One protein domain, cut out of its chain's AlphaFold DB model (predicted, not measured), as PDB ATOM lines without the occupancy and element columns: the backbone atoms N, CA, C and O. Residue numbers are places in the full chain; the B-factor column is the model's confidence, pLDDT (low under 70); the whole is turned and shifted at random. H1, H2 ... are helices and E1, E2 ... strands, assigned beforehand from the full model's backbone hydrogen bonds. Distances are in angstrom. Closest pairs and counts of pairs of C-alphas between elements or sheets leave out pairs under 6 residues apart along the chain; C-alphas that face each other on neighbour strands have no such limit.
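What this domain is: This is residues 3 to 81 of the 102 residues of an uncharacterized protein of Cylindrospermum sp. NIES-4074 (UniProt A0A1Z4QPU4). A long helix, H1, lies over one face of a two-stranded antiparallel ribbon, E1 - E2, with short helices H2 and H3 at opposite ends. The 79 printed residues run H1, H2, E1, H3, E2, class mixed. The whole is loose, radius of gyration of the C-alphas 16.4 A, spanning 49 by 26 by 18 A.

How they stand to each other: H1, residues 3 to 23, comes closest to E2, residues 74 to 80, at C-alphas 14 and 77, 6.3 A apart. E2 is antiparallel to E1, residues 42 to 48; N 45 and O 77, 2.9 A, are within hydrogen-bond range. H2, residues 26 to 32, is close to H1 but not clearly touching: closest C-alphas 21 and 27, 7.9 A. H3, residues 61 to 70, is only just apart from H1, 8.2 A. In H1, H2 and H3 every O i to N i+4 pair is within range.

Where its parts are: H1 begins at C-alpha 3 (161.954, 240.210, 128.204), length 30.3 A; E2, 20.1 A, ends at C-alpha 80 (149.691, 220.110, 131.222).

The domain as a whole: The printed part has no cut. The E1 to H3 link is long; residues 56 to 62 stand free. pLDDT is under 70 in 29 residues.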
ATOM      1  N   ASP A   3     163.126 240.939 127.706       65.94
ATOM      2  CA  ASP A   3     161.954 240.210 128.204       65.94
ATOM      3  C   ASP A   3     161.133 239.574 127.079       65.94
ATOM      4  O   ASP A   3     160.660 238.455 127.223       65.94
ATOM      5  N   ARG A   4     161.022 240.227 125.910       75.31
ATOM      6  CA  ARG A   4     160.261 239.670 124.776       75.31
ATOM      7  C   ARG A   4     160.875 238.395 124.199       75.31
ATOM      8  O   ARG A   4     160.131 237.476 123.885       75.31
ATOM      9  N   LYS A   5     162.205 238.334 124.044       75.69
ATOM     10  CA  LYS A   5     162.875 237.128 123.524       75.69
ATOM     11  C   LYS A   5     162.815 235.987 124.545       75.69
ATOM     12  O   LYS A   5     162.600 234.850 124.149       75.69
ATOM     13  N   LEU A   6     162.943 236.290 125.841       74.38
ATOM     14  CA  LEU A   6     162.801 235.288 126.901       74.38
ATOM     15  C   LEU A   6     161.371 234.734 126.971       74.38
ATOM     16  O   LEU A   6     161.190 233.525 127.002       74.38
ATOM     17  N   GLN A   7     160.359 235.606 126.915       76.81
ATOM     18  CA  GLN A   7     158.949 235.200 126.863       76.81
ATOM     19  C   GLN A   7     158.640 234.348 125.632       76.81
ATOM     20  O   GLN A   7     157.866 233.398 125.712       76.81
ATOM     21  N   GLN A   8     159.241 234.684 124.490       82.81
ATOM     22  CA  GLN A   8     159.092 233.895 123.276       82.81
ATOM     23  C   GLN A   8     159.729 232.508 123.431       82.81
ATOM     24  O   GLN A   8     159.079 231.518 123.113       82.81
ATOM     25  N   LEU A   9     160.942 232.423 123.988       80.94
ATOM     26  CA  LEU A   9     161.598 231.149 124.288       80.94
ATOM     27  C   LEU A   9     160.767 230.299 125.264       80.94
ATOM     28  O   LEU A   9     160.583 229.105 125.043       80.94
ATOM     29  N   GLU A  10     160.238 230.909 126.326       78.44
ATOM     30  CA  GLU A  10     159.368 230.240 127.295       78.44
ATOM     31  C   GLU A  10     158.119 229.659 126.618       78.44
ATOM     32  O   GLU A  10     157.800 228.484 126.812       78.44
ATOM     33  N   ALA A  11     157.456 230.453 125.772       81.31
ATOM     34  CA  ALA A  11     156.276 230.030 125.030       81.31
ATOM     35  C   ALA A  11     156.581 228.904 124.028       81.31
ATOM     36  O   ALA A  11     155.828 227.932 123.961       81.31
ATOM     37  N   GLU A  12     157.686 229.008 123.284       84.75
ATOM     38  CA  GLU A  12     158.111 227.997 122.309       84.75
ATOM     39  C   GLU A  12     158.406 226.658 122.995       84.75
ATOM     40  O   GLU A  12     157.897 225.619 122.573       84.75
ATOM     41  N   ILE A  13     159.136 226.666 124.113       83.38
ATOM     42  CA  ILE A  13     159.443 225.435 124.849       83.38
ATOM     43  C   ILE A  13     158.185 224.850 125.502       83.38
ATOM     44  O   ILE A  13     157.992 223.631 125.496       83.38
ATOM     45  N   GLN A  14     157.300 225.688 126.050       80.25
ATOM     46  CA  GLN A  14     156.028 225.224 126.604       80.25
ATOM     47  C   GLN A  14     155.168 224.539 125.537       80.25
ATOM     48  O   GLN A  14     154.559 223.495 125.812       80.25
ATOM     49  N   GLN A  15     155.103 225.119 124.339       80.25
ATOM     50  CA  GLN A  15     154.368 224.556 123.217       80.25
ATOM     51  C   GLN A  15     154.977 223.218 122.782       80.25
ATOM     52  O   GLN A  15     154.258 222.218 122.761       80.25
ATOM     53  N   GLU A  16     156.287 223.173 122.544       84.00
ATOM     54  CA  GLU A  16     157.002 221.973 122.088       84.00
ATOM     55  C   GLU A  16     156.864 220.807 123.081       84.00
ATOM     56  O   GLU A  16     156.557 219.675 122.699       84.00
ATOM     57  N   LEU A  17     157.008 221.077 124.386       79.94
ATOM     58  CA  LEU A  17     156.801 220.072 125.434       79.94
ATOM     59  C   LEU A  17     155.355 219.572 125.460       79.94
ATOM     60  O   LEU A  17     155.109 218.374 125.615       79.94
ATOM     61  N   SER A  18     154.388 220.475 125.308       74.06
ATOM     62  CA  SER A  18     152.970 220.111 125.300       74.06
ATOM     63  C   SER A  18     152.617 219.241 124.092       74.06
ATOM     64  O   SER A  18     151.867 218.275 124.238       74.06
ATOM     65  N   GLU A  19     153.146 219.556 122.912       76.62
ATOM     66  CA  GLU A  19     152.957 218.775 121.685       76.62
ATOM     67  C   GLU A  19     153.642 217.409 121.781       76.62
ATOM     68  O   GLU A  19     152.994 216.378 121.587       76.62
ATOM     69  N   SER A  20     154.895 217.380 122.237       78.44
ATOM     70  CA  SER A  20     155.642 216.144 122.483       78.44
ATOM     71  C   SER A  20     154.901 215.198 123.429       78.44
ATOM     72  O   SER A  20     154.842 213.993 123.193       78.44
ATOM     73  N   LEU A  21     154.295 215.722 124.498       75.00
ATOM     74  CA  LEU A  21     153.549 214.910 125.460       75.00
ATOM     75  C   LEU A  21     152.217 214.395 124.901       75.00
ATOM     76  O   LEU A  21     151.854 213.255 125.213       75.00
ATOM     77  N   LYS A  22     151.533 215.167 124.044       68.69
ATOM     78  CA  LYS A  22     150.316 214.723 123.340       68.69
ATOM     79  C   LYS A  22     150.596 213.539 122.416       68.69
ATOM     80  O   LYS A  22     149.849 212.560 122.455       68.69
ATOM     81  N   ASP A  23     151.681 213.606 121.650       66.06
ATOM     82  CA  ASP A  23     152.043 212.577 120.666       66.06
ATOM     83  C   ASP A  23     152.872 211.430 121.263       66.06
ATOM     84  O   ASP A  23     153.064 210.376 120.646       66.06
ATOM     85  N   SER A  24     153.332 211.585 122.505       70.44
ATOM     86  CA  SER A  24     154.123 210.564 123.178       70.44
ATOM     87  C   SER A  24     153.335 209.277 123.455       70.44
ATOM     88  O   SER A  24     152.139 209.247 123.769       70.44
ATOM     89  N   ASN A  25     154.072 208.165 123.509       73.88
ATOM     90  CA  ASN A  25     153.563 206.904 124.055       73.88
ATOM     91  C   ASN A  25     153.190 207.001 125.549       73.88
ATOM     92  O   ASN A  25     152.642 206.043 126.097       73.88
ATOM     93  N   PHE A  26     153.440 208.135 126.209       75.12
ATOM     94  CA  PHE A  26     153.116 208.352 127.613       75.12
ATOM     95  C   PHE A  26     151.613 208.199 127.871       75.12
ATOM     96  O   PHE A  26     151.208 207.536 128.824       75.12
ATOM     97  N   GLY A  27     150.772 208.666 126.944       72.00
ATOM     98  CA  GLY A  27     149.330 208.424 126.992       72.00
ATOM     99  C   GLY A  27     148.951 206.942 126.999       72.00
ATOM    100  O   GLY A  27     148.010 206.539 127.680       72.00
ATOM    101  N   LYS A  28     149.695 206.097 126.272       74.62
ATOM    102  CA  LYS A  28     149.477 204.640 126.261       74.62
ATOM    103  C   LYS A  28     149.873 204.010 127.596       74.62
ATOM    104  O   LYS A  28     149.182 203.106 128.059       74.62
ATOM    105  N   VAL A  29     150.940 204.503 128.227       81.00
ATOM    106  CA  VAL A  29     151.362 204.066 129.567       81.00
ATOM    107  C   VAL A  29     150.289 204.406 130.595       81.00
ATOM    108  O   VAL A  29     149.864 203.522 131.332       81.00
ATOM    109  N   LEU A  30     149.777 205.639 130.598       77.88
ATOM    110  CA  LEU A  30     148.701 206.045 131.508       77.88
ATOM    111  C   LEU A  30     147.442 205.183 131.311       77.88
ATOM    112  O   LEU A  30     146.914 204.625 132.274       77.88
ATOM    113  N   LYS A  31     147.028 204.966 130.056       74.62
ATOM    114  CA  LYS A  31     145.901 204.080 129.718       74.62
ATOM    115  C   LYS A  31     146.109 202.643 130.201       74.62
ATOM    116  O   LYS A  31     145.161 202.044 130.699       74.62
ATOM    117  N   LYS A  32     147.328 202.093 130.094       83.31
ATOM    118  CA  LYS A  32     147.663 200.731 130.555       83.31
ATOM    119  C   LYS A  32     147.361 200.528 132.043       83.31
ATOM    120  O   LYS A  32     146.983 199.429 132.431       83.31
ATOM    121  N   TYR A  33     147.501 201.572 132.855       84.50
ATOM    122  CA  TYR A  33     147.223 201.530 134.293       84.50
ATOM    123  C   TYR A  33     145.830 202.059 134.662       84.50
ATOM    124  O   TYR A  33     145.563 202.327 135.829       84.50
ATOM    125  N   GLY A  34     144.930 202.229 133.685       75.31
ATOM    126  CA  GLY A  34     143.575 202.733 133.925       75.31
ATOM    127  C   GLY A  34     143.520 204.216 134.300       75.31
ATOM    128  O   GLY A  34     142.483 204.702 134.745       75.31
ATOM    129  N   ILE A  35     144.617 204.952 134.109       76.19
ATOM    130  CA  ILE A  35     144.700 206.379 134.409       76.19
ATOM    131  C   ILE A  35     144.071 207.136 133.236       76.19
ATOM    132  O   ILE A  35     144.709 207.420 132.220       76.19
ATOM    133  N   LEU A  36     142.777 207.415 133.377       64.69
ATOM    134  CA  LEU A  36     141.941 208.095 132.394       64.69
ATOM    135  C   LEU A  36     141.424 209.394 133.025       64.69
ATOM    136  O   LEU A  36     140.542 209.370 133.876       64.69
ATOM    137  N   GLY A  37     141.986 210.540 132.640       60.03
ATOM    138  CA  GLY A  37     141.593 211.833 133.202       60.03
ATOM    139  C   GLY A  37     142.108 213.023 132.397       60.03
ATOM    140  O   GLY A  37     142.993 212.885 131.551       60.03
ATOM    141  N   LYS A  38     141.546 214.207 132.662       57.75
ATOM    142  CA  LYS A  38     142.089 215.496 132.197       57.75
ATOM    143  C   LYS A  38     143.234 215.910 133.128       57.75
ATOM    144  O   LYS A  38     143.124 215.681 134.329       57.75
ATOM    145  N   ASN A  39     144.297 216.528 132.606       59.75
ATOM    146  CA  ASN A  39     145.402 217.088 133.409       59.75
ATOM    147  C   ASN A  39     146.108 216.093 134.353       59.75
ATOM    148  O   ASN A  39     146.637 216.495 135.388       59.75
ATOM    149  N   VAL A  40     146.120 214.797 134.024       65.56
ATOM    150  CA  VAL A  40     146.758 213.777 134.884       65.56
ATOM    151  C   VAL A  40     148.273 213.917 134.934       65.56
ATOM    152  O   VAL A  40     148.911 213.427 135.860       65.56
ATOM    153  N   LEU A  41     148.835 214.608 133.945       68.88
ATOM    154  CA  LEU A  41     150.238 214.948 133.892       68.88
ATOM    155  C   LEU A  41     150.401 216.458 134.030       68.88
ATOM    156  O   LEU A  41     150.057 217.213 133.116       68.88
ATOM    157  N   LYS A  42     150.953 216.867 135.169       70.88
ATOM    158  CA  LYS A  42     151.570 218.178 135.346       70.88
ATOM    159  C   LYS A  42     153.066 218.005 135.163       70.88
ATOM    160  O   LYS A  42     153.639 217.072 135.723       70.88
ATOM    161  N   PHE A  43     153.678 218.890 134.395       73.75
ATOM    162  CA  PHE A  43     155.124 218.947 134.285       73.75
ATOM    163  C   PHE A  43     155.612 220.332 134.680       73.75
ATOM    164  O   PHE A  43     154.940 221.340 134.454       73.75
ATOM    165  N   GLN A  44     156.790 220.333 135.283       75.81
ATOM    166  CA  GLN A  44     157.560 221.519 135.579       75.81
ATOM    167  C   GLN A  44     158.935 221.305 134.959       75.81
ATOM    168  O   GLN A  44     159.599 220.310 135.252       75.81
ATOM    169  N   CYS A  45     159.331 222.207 134.072       76.06
ATOM    170  CA  CYS A  45     160.662 222.241 133.495       76.06
ATOM    171  C   CYS A  45     161.366 223.485 134.027       76.06
ATOM    172  O   CYS A  45     160.834 224.589 133.936       76.06
ATOM    173  N   ILE A  46     162.540 223.291 134.615       80.62
ATOM    174  CA  ILE A  46     163.390 224.379 135.082       80.62
ATOM    175  C   ILE A  46     164.531 224.476 134.084       80.62
ATOM    176  O   ILE A  46     165.276 223.509 133.911       80.62
ATOM    177  N   ILE A  47     164.643 225.622 133.420       78.00
ATOM    178  CA  ILE A  47     165.720 225.887 132.472       78.00
ATOM    179  C   ILE A  47     166.658 226.887 133.109       78.00
ATOM    180  O   ILE A  47     166.286 228.025 133.394       78.00
ATOM    181  N   ASP A  48     167.878 226.422 133.344       78.44
ATOM    182  CA  ASP A  48     168.964 227.226 133.868       78.44
ATOM    183  C   ASP A  48     169.844 227.694 132.707       78.44
ATOM    184  O   ASP A  48     170.708 226.961 132.219       78.44
ATOM    185  N   LEU A  49     169.596 228.922 132.242       75.50
ATOM    186  CA  LEU A  49     170.344 229.515 131.134       75.50
ATOM    187  C   LEU A  49     171.828 229.712 131.470       75.50
ATOM    188  O   LEU A  49     172.645 229.747 130.555       75.50
ATOM    189  N   SER A  50     172.198 229.772 132.755       72.00
ATOM    190  CA  SER A  50     173.602 229.897 133.171       72.00
ATOM    191  C   SER A  50     174.429 228.643 132.862       72.00
ATOM    192  O   SER A  50     175.654 228.715 132.755       72.00
ATOM    193  N   GLN A  51     173.766 227.498 132.668       71.56
ATOM    194  CA  GLN A  51     174.409 226.237 132.299       71.56
ATOM    195  C   GLN A  51     174.504 226.024 130.788       71.56
ATOM    196  O   GLN A  51     175.171 225.087 130.343       71.56
ATOM    197  N   LEU A  52     173.873 226.883 129.984       70.06
ATOM    198  CA  LEU A  52     174.032 226.845 128.538       70.06
ATOM    199  C   LEU A  52     175.377 227.472 128.180       70.06
ATOM    200  O   LEU A  52     175.537 228.689 128.191       70.06
ATOM    201  N   GLN A  53     176.355 226.632 127.853       62.56
ATOM    202  CA  GLN A  53     177.591 227.107 127.244       62.56
ATOM    203  C   GLN A  53     177.397 227.206 125.728       62.56
ATOM    204  O   GLN A  53     176.918 226.246 125.113       62.56
ATOM    205  N   PRO A  54     177.767 228.332 125.100       62.62
ATOM    206  CA  PRO A  54     177.899 228.372 123.656       62.62
ATOM    207  C   PRO A  54     178.932 227.313 123.259       62.62
ATOM    208  O   PRO A  54     180.055 227.312 123.754       62.62
ATOM    209  N   SER A  55     178.534 226.353 122.424       56.34
ATOM    210  CA  SER A  55     179.473 225.354 121.918       56.34
ATOM    211  C   SER A  55     180.535 226.045 121.058       56.34
ATOM    212  O   SER A  55     180.193 226.885 120.225       56.34
ATOM    213  N   ASP A  56     181.802 225.643 121.207       55.25
ATOM    214  CA  ASP A  56     182.938 226.132 120.401       55.25
ATOM    215  C   ASP A  56     182.741 225.929 118.883       55.25
ATOM    216  O   ASP A  56     183.413 226.549 118.055       55.25
ATOM    217  N   CYS A  57     181.791 225.073 118.491       45.81
ATOM    218  CA  CYS A  57     181.397 224.873 117.108       45.81
ATOM    219  C   CYS A  57     180.275 225.844 116.704       45.81
ATOM    220  O   CYS A  57     179.096 225.577 116.914       45.81
ATOM    221  N   ALA A  58     180.692 226.897 115.998       46.50
ATOM    222  CA  ALA A  58     179.900 227.819 115.179       46.50
ATOM    223  C   ALA A  58     179.268 229.027 115.894       46.50
ATOM    224  O   ALA A  58     178.142 228.984 116.367       46.50
ATOM    225  N   GLY A  59     179.973 230.165 115.819       52.81
ATOM    226  CA  GLY A  59     179.454 231.398 115.205       52.81
ATOM    227  C   GLY A  59     178.159 232.008 115.745       52.81
ATOM    228  O   GLY A  59     177.545 232.809 115.047       52.81
ATOM    229  N   ASN A  60     177.728 231.660 116.950       62.78
ATOM    230  CA  ASN A  60     176.437 232.076 117.477       62.78
ATOM    231  C   ASN A  60     176.596 233.324 118.359       62.78
ATOM    232  O   ASN A  60     176.275 233.317 119.546       62.78
ATOM    233  N   GLN A  61     177.099 234.414 117.762       67.81
ATOM    234  CA  GLN A  61     177.166 235.740 118.399       67.81
ATOM    235  C   GLN A  61     175.811 236.141 118.998       67.81
ATOM    236  O   GLN A  61     175.764 236.693 120.091       67.81
ATOM    237  N   GLU A  62     174.711 235.778 118.330       71.06
ATOM    238  CA  GLU A  62     173.359 236.038 118.824       71.06
ATOM    239  C   GLU A  62     173.035 235.255 120.111       71.06
ATOM    240  O   GLU A  62     172.400 235.801 121.012       71.06
ATOM    241  N   LEU A  63     173.502 234.005 120.239       71.19
ATOM    242  CA  LEU A  63     173.339 233.213 121.464       71.19
ATOM    243  C   LEU A  63     174.193 233.785 122.597       71.19
ATOM    244  O   LEU A  63     173.717 233.893 123.720       71.19
ATOM    245  N   GLU A  64     175.431 234.188 122.310       71.44
ATOM    246  CA  GLU A  64     176.298 234.818 123.309       71.44
ATOM    247  C   GLU A  64     175.721 236.142 123.822       71.44
ATOM    248  O   GLU A  64     175.737 236.397 125.024       71.44
ATOM    249  N   GLU A  65     175.187 236.988 122.939       73.69
ATOM    250  CA  GLU A  65     174.518 238.238 123.318       73.69
ATOM    251  C   GLU A  65     173.229 237.978 124.105       73.69
ATOM    252  O   GLU A  65     172.945 238.665 125.095       73.69
ATOM    253  N   PHE A  66     172.467 236.955 123.710       73.44
ATOM    254  CA  PHE A  66     171.267 236.524 124.416       73.44
ATOM    255  C   PHE A  66     171.591 236.027 125.833       73.44
ATOM    256  O   PHE A  66     170.971 236.489 126.794       73.44
ATOM    257  N   LEU A  67     172.599 235.164 125.987       71.38
ATOM    258  CA  LEU A  67     173.036 234.603 127.270       71.38
ATOM    259  C   LEU A  67     173.701 235.650 128.169       71.38
ATOM    260  O   LEU A  67     173.372 235.730 129.349       71.38
ATOM    261  N   LYS A  68     174.557 236.532 127.631       69.88
ATOM    262  CA  LYS A  68     175.166 237.635 128.405       69.88
ATOM    263  C   LYS A  68     174.127 238.544 129.042       69.88
ATOM    264  O   LYS A  68     174.344 239.067 130.128       69.88
ATOM    265  N   THR A  69     172.996 238.724 128.373       67.44
ATOM    266  CA  THR A  69     171.945 239.620 128.849       67.44
ATOM    267  C   THR A  69     170.870 238.889 129.677       67.44
ATOM    268  O   THR A  69     170.020 239.535 130.281       67.44
ATOM    269  N   SER A  70     170.919 237.553 129.742       63.12
ATOM    270  CA  SER A  70     170.018 236.686 130.527       63.12
ATOM    271  C   SER A  70     170.748 235.852 131.594       63.12
ATOM    272  O   SER A  70     170.146 234.971 132.196       63.12
ATOM    273  N   SER A  71     172.022 236.161 131.866       55.47
ATOM    274  CA  SER A  71     173.005 235.370 132.634       55.47
ATOM    275  C   SER A  71     172.590 234.913 134.044       55.47
ATOM    276  O   SER A  71     173.288 234.091 134.633       55.47
ATOM    277  N   GLU A  72     171.489 235.415 134.599       59.09
ATOM    278  CA  GLU A  72     170.980 235.047 135.931       59.09
ATOM    279  C   GLU A  72     169.538 234.509 135.895       59.09
ATOM    280  O   GLU A  72     168.867 234.410 136.921       59.09
ATOM    281  N   GLN A  73     169.020 234.174 134.711       66.62
ATOM    282  CA  GLN A  73     167.614 233.832 134.533       66.62
ATOM    283  C   GLN A  73     167.420 232.319 134.503       66.62
ATOM    284  O   GLN A  73     167.579 231.655 133.480       66.62
ATOM    285  N   THR A  74     167.019 231.777 135.649       67.06
ATOM    286  CA  THR A  74     166.264 230.528 135.685       67.06
ATOM    287  C   THR A  74     164.804 230.852 135.405       67.06
ATOM    288  O   THR A  74     164.223 231.703 136.080       67.06
ATOM    289  N   PHE A  75     164.185 230.163 134.451       71.38
ATOM    290  CA  PHE A  75     162.740 230.256 134.259       71.38
ATOM    291  C   PHE A  75     162.092 228.881 134.359       71.38
ATOM    292  O   PHE A  75     162.683 227.844 134.046       71.38
ATOM    293  N   THR A  76     160.881 228.887 134.909       71.56
ATOM    294  CA  THR A  76     160.129 227.682 135.237       71.56
ATOM    295  C   THR A  76     158.936 227.588 134.312       71.56
ATOM    296  O   THR A  76     157.987 228.356 134.441       71.56
ATOM    297  N   ILE A  77     158.965 226.609 133.420       72.19
ATOM    298  CA  ILE A  77     157.862 226.316 132.517       72.19
ATOM    299  C   ILE A  77     156.948 225.312 133.198       72.19
ATOM    300  O   ILE A  77     157.361 224.194 133.520       72.19
ATOM    301  N   ASN A  78     155.692 225.700 133.377       67.56
ATOM    302  CA  ASN A  78     154.650 224.821 133.884       67.56
ATOM    303  C   ASN A  78     153.665 224.510 132.757       67.56
ATOM    304  O   ASN A  78     153.231 225.405 132.034       67.56
ATOM    305  N   GLY A  79     153.269 223.247 132.621       65.25
ATOM    306  CA  GLY A  79     152.286 222.868 131.614       65.25
ATOM    307  C   GLY A  79     151.552 221.570 131.923       65.25
ATOM    308  O   GLY A  79     151.911 220.806 132.825       65.25
ATOM    309  N   CYS A  80     150.484 221.333 131.159       63.34
ATOM    310  CA  CYS A  80     149.691 220.110 131.222       63.34
ATOM    311  C   CYS A  80     149.889 219.309 129.930       63.34
ATOM    312  O   CYS A  80     149.627 219.804 128.838       63.34
ATOM    313  N   GLY A  81     150.327 218.054 130.053       55.50
ATOM    314  CA  GLY A  81     150.720 217.231 128.901       55.50
ATOM    315  C   GLY A  81     149.581 216.498 128.186       55.50
ATOM    316  O   GLY A  81     149.820 215.846 127.177       55.50
TER     317      GLY A  81